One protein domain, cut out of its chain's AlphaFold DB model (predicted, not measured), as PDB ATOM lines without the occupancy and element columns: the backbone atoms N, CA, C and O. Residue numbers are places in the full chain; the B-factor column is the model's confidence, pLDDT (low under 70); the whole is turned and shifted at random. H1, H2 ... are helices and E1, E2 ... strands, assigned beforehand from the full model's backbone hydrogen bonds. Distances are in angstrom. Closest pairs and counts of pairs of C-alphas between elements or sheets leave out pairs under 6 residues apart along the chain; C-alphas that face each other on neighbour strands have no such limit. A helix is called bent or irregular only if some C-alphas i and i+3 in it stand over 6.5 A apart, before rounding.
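What this domain is: This is residues 4 to 56 of the 132 residues of an uncharacterized protein of Lactobacillus amylovorus DSM 16698 (UniProt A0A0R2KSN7). A small head, made of H1 and the two-stranded hairpin E1 E2, sits at one end of a long bent helix, H2, which makes most of the long axis. At the far end of H2 residues 44 to 49 stick out, and the printed part then folds back to the short H3, whose Leu 52 comes near Leu 39 of H2, their C-alphas 7.5 A apart. The printed part has 53 residues, with H1, E1, E2, H2 and H3 in that order, an antiparallel sheet E1 - E2, and the class mostly helix. It is loose, with a radius of gyration of the C-alphas of 13.3 A, and spans 38 by 22 by 18 A.

How they stand to each other: The closest C-alphas of H1, residues 4 to 12, and E1, residues 16 to 19, are those of Phe 10 and Leu 16, 5.5 A apart. E1 and E2, residues 22 to 25, form an antiparallel hairpin at 141 degrees, with N 17 and O 24 2.8 A apart and N 22 and O 19 3.1 A apart, both within hydrogen-bond range. H2, residues 27 to 46, was assigned as one helix by its hydrogen bonds but is bent: C-alphas 35 and 38 are 7.2 A apart, and its arms H2a, residues 27 to 35, and H2b, residues 38 to 46, stand at a steep tilt of 46 degrees. H2b and H3, residues 52 to 55, are close but not clearly touching, with C-alphas of Leu 39 and Leu 52 closest at 7.5 A. H1 and H2a are apart. Every O i to N i+4 pair is within hydrogen-bond range in H1 and H2a, and 3 of 5 in H2b; H3 is too short for such a pair.

Where its parts are: H1 begins at C-alpha 4 (-25.360, -9.192, 2.609) and is 12.1 A long. E1 is 9.6 A, E2 10.3 A, H2a 12.5 A, H2b 13.6 A and H3 5.2 A, ending at C-alpha 55 (-14.543, -10.633, 28.110).

The domain as a whole: The C-alphas farthest apart, of Asp 20 and Asp 46, are 38.6 A apart. The printed part has no cut, and its four links are tight. Mean pLDDT of the printed part is 77.3, with residues 38 to 39 and 42 to 56 under 70.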
ATOM      1  N   GLN A   4     -25.380  -7.947   3.385       80.94
ATOM      2  CA  GLN A   4     -25.360  -9.192   2.609       80.94
ATOM      3  C   GLN A   4     -24.202 -10.113   3.014       80.94
ATOM      4  O   GLN A   4     -24.399 -11.309   3.203       80.94
ATOM      5  N   LYS A   5     -23.000  -9.557   3.218       83.62
ATOM      6  CA  LYS A   5     -21.845 -10.340   3.687       83.62
ATOM      7  C   LYS A   5     -22.037 -10.895   5.097       83.62
ATOM      8  O   LYS A   5     -21.481 -11.941   5.408       83.62
ATOM      9  N   VAL A   6     -22.760 -10.188   5.965       80.06
ATOM     10  CA  VAL A   6     -23.029 -10.636   7.339       80.06
ATOM     11  C   VAL A   6     -24.103 -11.718   7.343       80.06
ATOM     12  O   VAL A   6     -23.887 -12.768   7.938       80.06
ATOM     13  N   THR A   7     -25.202 -11.513   6.618       84.19
ATOM     14  CA  THR A   7     -26.260 -12.515   6.453       84.19
ATOM     15  C   THR A   7     -25.699 -13.815   5.883       84.19
ATOM     16  O   THR A   7     -25.944 -14.875   6.450       84.19
ATOM     17  N   GLN A   8     -24.860 -13.739   4.842       86.38
ATOM     18  CA  GLN A   8     -24.250 -14.928   4.244       86.38
ATOM     19  C   GLN A   8     -23.389 -15.710   5.245       86.38
ATOM     20  O   GLN A   8     -23.488 -16.927   5.294       86.38
ATOM     21  N   LYS A   9     -22.626 -15.039   6.117       88.56
ATOM     22  CA  LYS A   9     -21.845 -15.723   7.164       88.56
ATOM     23  C   LYS A   9     -22.715 -16.539   8.121       88.56
ATOM     24  O   LYS A   9     -22.295 -17.605   8.556       88.56
ATOM     25  N   PHE A  10     -23.891 -16.032   8.488       88.12
ATOM     26  CA  PHE A  10     -24.811 -16.751   9.371       88.12
ATOM     27  C   PHE A  10     -25.525 -17.903   8.653       88.12
ATOM     28  O   PHE A  10     -25.783 -18.929   9.279       88.12
ATOM     29  N   ILE A  11     -25.779 -17.770   7.348       89.00
ATOM     30  CA  ILE A  11     -26.263 -18.872   6.503       89.00
ATOM     31  C   ILE A  11     -25.191 -19.964   6.389       89.00
ATOM     32  O   ILE A  11     -25.479 -21.126   6.652       89.00
ATOM     33  N   ASP A  12     -23.943 -19.597   6.081       90.38
ATOM     34  CA  ASP A  12     -22.821 -20.537   5.924       90.38
ATOM     35  C   ASP A  12     -22.527 -21.309   7.224       90.38
ATOM     36  O   ASP A  12     -22.100 -22.461   7.189       90.38
ATOM     37  N   LYS A  13     -22.782 -20.685   8.385       86.25
ATOM     38  CA  LYS A  13     -22.707 -21.322   9.710       86.25
ATOM     39  C   LYS A  13     -23.902 -22.225  10.042       86.25
ATOM     40  O   LYS A  13     -23.885 -22.869  11.084       86.25
ATOM     41  N   GLY A  14     -24.949 -22.253   9.218       89.62
ATOM     42  CA  GLY A  14     -26.189 -22.984   9.503       89.62
ATOM     43  C   GLY A  14     -27.046 -22.353  10.609       89.62
ATOM     44  O   GLY A  14     -27.910 -23.015  11.184       89.62
ATOM     45  N   TRP A  15     -26.807 -21.082  10.940       89.94
ATOM     46  CA  TRP A  15     -27.537 -20.362  11.987       89.94
ATOM     47  C   TRP A  15     -28.763 -19.625  11.451       89.94
ATOM     48  O   TRP A  15     -29.749 -19.486  12.170       89.94
ATOM     49  N   LEU A  16     -28.724 -19.199  10.187       91.62
ATOM     50  CA  LEU A  16     -29.898 -18.732   9.454       91.62
ATOM     51  C   LEU A  16     -30.312 -19.773   8.417       91.62
ATOM     52  O   LEU A  16     -29.522 -20.150   7.553       91.62
ATOM     53  N   VAL A  17     -31.570 -20.191   8.488       90.06
ATOM     54  CA  VAL A  17     -32.225 -21.058   7.510       90.06
ATOM     55  C   VAL A  17     -33.172 -20.194   6.692       90.06
ATOM     56  O   VAL A  17     -33.961 -19.433   7.252       90.06
ATOM     57  N   GLN A  18     -33.072 -20.274   5.368       86.00
ATOM     58  CA  GLN A  18     -34.007 -19.592   4.484       86.00
ATOM     59  C   GLN A  18     -35.166 -20.535   4.155       86.00
ATOM     60  O   GLN A  18     -34.949 -21.603   3.585       86.00
ATOM     61  N   GLU A  19     -36.382 -20.121   4.496       87.69
ATOM     62  CA  GLU A  19     -37.621 -20.778   4.079       87.69
ATOM     63  C   GLU A  19     -38.451 -19.748   3.304       87.69
ATOM     64  O   GLU A  19     -38.811 -18.690   3.829       87.69
ATOM     65  N   ASP A  20     -38.695 -20.034   2.023       85.31
ATOM     66  CA  ASP A  20     -39.240 -19.089   1.042       85.31
ATOM     67  C   ASP A  20     -38.428 -17.767   0.984       85.31
ATOM     68  O   ASP A  20     -37.206 -17.771   0.796       85.31
ATOM     69  N   ASP A  21     -39.101 -16.629   1.171       84.88
ATOM     70  CA  ASP A  21     -38.522 -15.278   1.183       84.88
ATOM     71  C   ASP A  21     -38.168 -14.789   2.602       84.88
ATOM     72  O   ASP A  21     -37.988 -13.589   2.834       84.88
ATOM     73  N   ARG A  22     -38.115 -15.691   3.593       86.25
ATOM     74  CA  ARG A  22     -37.859 -15.349   4.999       86.25
ATOM     75  C   ARG A  22     -36.677 -16.124   5.571       86.25
ATOM     76  O   ARG A  22     -36.402 -17.259   5.199       86.25
ATOM     77  N   TYR A  23     -35.985 -15.479   6.506       89.00
ATOM     78  CA  TYR A  23     -34.895 -16.077   7.265       89.00
ATOM     79  C   TYR A  23     -35.368 -16.402   8.678       89.00
ATOM     80  O   TYR A  23     -35.950 -15.551   9.351       89.00
ATOM     81  N   PHE A  24     -35.070 -17.614   9.125       90.06
ATOM     82  CA  PHE A  24     -35.363 -18.110  10.461       90.06
ATOM     83  C   PHE A  24     -34.067 -18.512  11.154       90.06
ATOM     84  O   PHE A  24     -33.122 -18.974  10.512       90.06
ATOM     85  N   LEU A  25     -34.015 -18.345  12.474       89.44
ATOM     86  CA  LEU A  25     -32.926 -18.898  13.269       89.44
ATOM     87  C   LEU A  25     -33.061 -20.419  13.316       89.44
ATOM     88  O   LEU A  25     -34.150 -20.949  13.547       89.44
ATOM     89  N   SER A  26     -31.947 -21.124  13.142       89.19
ATOM     90  CA  SER A  26     -31.904 -22.555  13.424       89.19
ATOM     91  C   SER A  26     -32.122 -22.816  14.919       89.19
ATOM     92  O   SER A  26     -32.037 -21.914  15.757       89.19
ATOM     93  N   LYS A  27     -32.411 -24.067  15.292       83.56
ATOM     94  CA  LYS A  27     -32.571 -24.440  16.707       83.56
ATOM     95  C   LYS A  27     -31.323 -24.101  17.533       83.56
ATOM     96  O   LYS A  27     -31.452 -23.553  18.620       83.56
ATOM     97  N   GLU A  28     -30.143 -24.393  16.993       80.94
ATOM     98  CA  GLU A  28     -28.855 -24.068  17.616       80.94
ATOM     99  C   GLU A  28     -28.674 -22.552  17.758       80.94
ATOM    100  O   GLU A  28     -28.317 -22.071  18.829       80.94
ATOM    101  N   ALA A  29     -29.001 -21.782  16.716       83.81
ATOM    102  CA  ALA A  29     -28.898 -20.329  16.775       83.81
ATOM    103  C   ALA A  29     -29.851 -19.724  17.814       83.81
ATOM    104  O   ALA A  29     -29.439 -18.832  18.545       83.81
ATOM    105  N   ASN A  30     -31.084 -20.231  17.944       82.75
ATOM    106  CA  ASN A  30     -32.000 -19.791  19.004       82.75
ATOM    107  C   ASN A  30     -31.411 -20.056  20.396       82.75
ATOM    108  O   ASN A  30     -31.370 -19.143  21.208       82.75
ATOM    109  N   GLN A  31     -30.856 -21.249  20.637       77.56
ATOM    110  CA  GLN A  31     -30.214 -21.577  21.919       77.56
ATOM    111  C   GLN A  31     -29.041 -20.645  22.242       77.56
ATOM    112  O   GLN A  31     -28.893 -20.203  23.377       77.56
ATOM    113  N   VAL A  32     -28.220 -20.317  21.241       77.00
ATOM    114  CA  VAL A  32     -27.128 -19.345  21.387       77.00
ATOM    115  C   VAL A  32     -27.681 -17.950  21.681       77.00
ATOM    116  O   VAL A  32     -27.163 -17.256  22.548       77.00
ATOM    117  N   THR A  33     -28.746 -17.534  20.994       80.62
ATOM    118  CA  THR A  33     -29.330 -16.200  21.192       80.62
ATOM    119  C   THR A  33     -29.910 -16.060  22.602       80.62
ATOM    120  O   THR A  33     -29.646 -15.056  23.256       80.62
ATOM    121  N   ASP A  34     -30.603 -17.090  23.093       73.81
ATOM    122  CA  ASP A  34     -31.129 -17.157  24.462       73.81
ATOM    123  C   ASP A  34     -30.001 -17.149  25.510       73.81
ATOM    124  O   ASP A  34     -30.102 -16.508  26.547       73.81
ATOM    125  N   PHE A  35     -28.880 -17.821  25.238       71.12
ATOM    126  CA  PHE A  35     -27.741 -17.883  26.160       71.12
ATOM    127  C   PHE A  35     -27.009 -16.537  26.330       71.12
ATOM    128  O   PHE A  35     -26.460 -16.257  27.401       71.12
ATOM    129  N   TYR A  36     -26.982 -15.708  25.280       73.38
ATOM    130  CA  TYR A  36     -26.322 -14.397  25.289       73.38
ATOM    131  C   TYR A  36     -27.289 -13.215  25.485       73.38
ATOM    132  O   TYR A  36     -26.806 -12.091  25.629       73.38
ATOM    133  N   SER A  37     -28.614 -13.418  25.512       77.00
ATOM    134  CA  SER A  37     -29.591 -12.319  25.631       77.00
ATOM    135  C   SER A  37     -29.387 -11.505  26.906       77.00
ATOM    136  O   SER A  37     -29.305 -10.281  26.848       77.00
ATOM    137  N   ASP A  38     -29.200 -12.186  28.035       68.50
ATOM    138  CA  ASP A  38     -29.041 -11.537  29.340       68.50
ATOM    139  C   ASP A  38     -27.726 -10.746  29.418       68.50
ATOM    140  O   ASP A  38     -27.683  -9.634  29.946       68.50
ATOM    141  N   LEU A  39     -26.650 -11.281  28.830       67.56
ATOM    142  CA  LEU A  39     -25.370 -10.578  28.701       67.56
ATOM    143  C   LEU A  39     -25.486  -9.348  27.798       67.56
ATOM    144  O   LEU A  39     -24.894  -8.307  28.085       67.56
ATOM    145  N   TRP A  40     -26.236  -9.466  26.701       71.25
ATOM    146  CA  TRP A  40     -26.481  -8.362  25.783       71.25
ATOM    147  C   TRP A  40     -27.273  -7.238  26.456       71.25
ATOM    148  O   TRP A  40     -26.906  -6.073  26.307       71.25
ATOM    149  N   GLU A  41     -28.303  -7.561  27.242       71.25
ATOM    150  CA  GLU A  41     -29.065  -6.571  28.015       71.25
ATOM    151  C   GLU A  41     -28.199  -5.850  29.055       71.25
ATOM    152  O   GLU A  41     -28.236  -4.620  29.126       71.25
ATOM    153  N   MET A  42     -27.367  -6.583  29.805       64.00
ATOM    154  CA  MET A  42     -26.404  -5.983  30.738       64.00
ATOM    155  C   MET A  42     -25.422  -5.055  30.011       64.00
ATOM    156  O   MET A  42     -25.144  -3.954  30.476       64.00
ATOM    157  N   HIS A  43     -24.942  -5.466  28.836       66.25
ATOM    158  CA  HIS A  43     -24.011  -4.682  28.032       66.25
ATOM    159  C   HIS A  43     -24.626  -3.368  27.509       66.25
ATOM    160  O   HIS A  43     -23.953  -2.332  27.540       66.25
ATOM    161  N   GLN A  44     -25.886  -3.371  27.053       65.44
ATOM    162  CA  GLN A  44     -26.549  -2.166  26.521       65.44
ATOM    163  C   GLN A  44     -26.587  -1.001  27.528       65.44
ATOM    164  O   GLN A  44     -26.660   0.156  27.114       65.44
ATOM    165  N   ALA A  45     -26.505  -1.277  28.834       63.06
ATOM    166  CA  ALA A  45     -26.479  -0.246  29.867       63.06
ATOM    167  C   ALA A  45     -25.149   0.538  29.928       63.06
ATOM    168  O   ALA A  45     -25.162   1.724  30.257       63.06
ATOM    169  N   ASP A  46     -24.021  -0.084  29.562       60.03
ATOM    170  CA  ASP A  46     -22.680   0.437  29.868       60.03
ATOM    171  C   ASP A  46     -21.951   1.093  28.674       60.03
ATOM    172  O   ASP A  46     -20.867   1.650  28.848       60.03
ATOM    173  N   ASN A  47     -22.527   1.080  27.459       60.62
ATOM    174  CA  ASN A  47     -21.974   1.687  26.223       60.62
ATOM    175  C   ASN A  47     -20.510   1.309  25.873       60.62
ATOM    176  O   ASN A  47     -19.894   1.921  24.996       60.62
ATOM    177  N   PHE A  48     -19.938   0.306  26.534       61.12
ATOM    178  CA  PHE A  48     -18.552  -0.119  26.359       61.12
ATOM    179  C   PHE A  48     -18.482  -1.248  25.333       61.12
ATOM    180  O   PHE A  48     -19.226  -2.190  25.505       61.12
ATOM    181  N   PRO A  49     -17.653  -1.233  24.280       57.56
ATOM    182  CA  PRO A  49     -17.613  -2.348  23.331       57.56
ATOM    183  C   PRO A  49     -17.103  -3.626  24.020       57.56
ATOM    184  O   PRO A  49     -15.935  -3.683  24.394       57.56
ATOM    185  N   ILE A  50     -17.975  -4.629  24.174       61.66
ATOM    186  CA  ILE A  50     -17.665  -5.928  24.796       61.66
ATOM    187  C   ILE A  50     -17.695  -7.018  23.717       61.66
ATOM    188  O   ILE A  50     -18.645  -7.109  22.934       61.66
ATOM    189  N   CYS A  51     -16.674  -7.868  23.676       66.75
ATOM    190  CA  CYS A  51     -16.723  -9.159  23.009       66.75
ATOM    191  C   CYS A  51     -17.061 -10.218  24.063       66.75
ATOM    192  O   CYS A  51     -16.192 -10.642  24.815       66.75
ATOM    193  N   LEU A  52     -18.325 -10.651  24.126       65.00
ATOM    194  CA  LEU A  52     -18.820 -11.521  25.205       65.00
ATOM    195  C   LEU A  52     -17.991 -12.807  25.393       65.00
ATOM    196  O   LEU A  52     -17.829 -13.262  26.521       65.00
ATOM    197  N   ASP A  53     -17.420 -13.345  24.314       61.66
ATOM    198  CA  ASP A  53     -16.551 -14.528  24.352       61.66
ATOM    199  C   ASP A  53     -15.146 -14.239  24.913       61.66
ATOM    200  O   ASP A  53     -14.563 -15.089  25.587       61.66
ATOM    201  N   GLU A  54     -14.585 -13.057  24.644       65.75
ATOM    202  CA  GLU A  54     -13.246 -12.653  25.110       65.75
ATOM    203  C   GLU A  54     -13.286 -12.055  26.520       65.75
ATOM    204  O   GLU A  54     -12.383 -12.297  27.321       65.75
ATOM    205  N   ASP A  55     -14.345 -11.308  26.829       63.81
ATOM    206  CA  ASP A  55     -14.543 -10.633  28.110       63.81
ATOM    207  C   ASP A  55     -15.126 -11.576  29.174       63.81
ATOM    208  O   ASP A  55     -14.850 -11.418  30.366       63.81
ATOM    209  N   PHE A  56     -15.863 -12.616  28.760       64.94
ATOM    210  CA  PHE A  56     -16.385 -13.655  29.651       64.94
ATOM    211  C   PHE A  56     -16.014 -15.073  29.171       64.94
ATOM    212  O   PHE A  56     -16.888 -15.914  28.956       64.94
TER     213      PHE A  56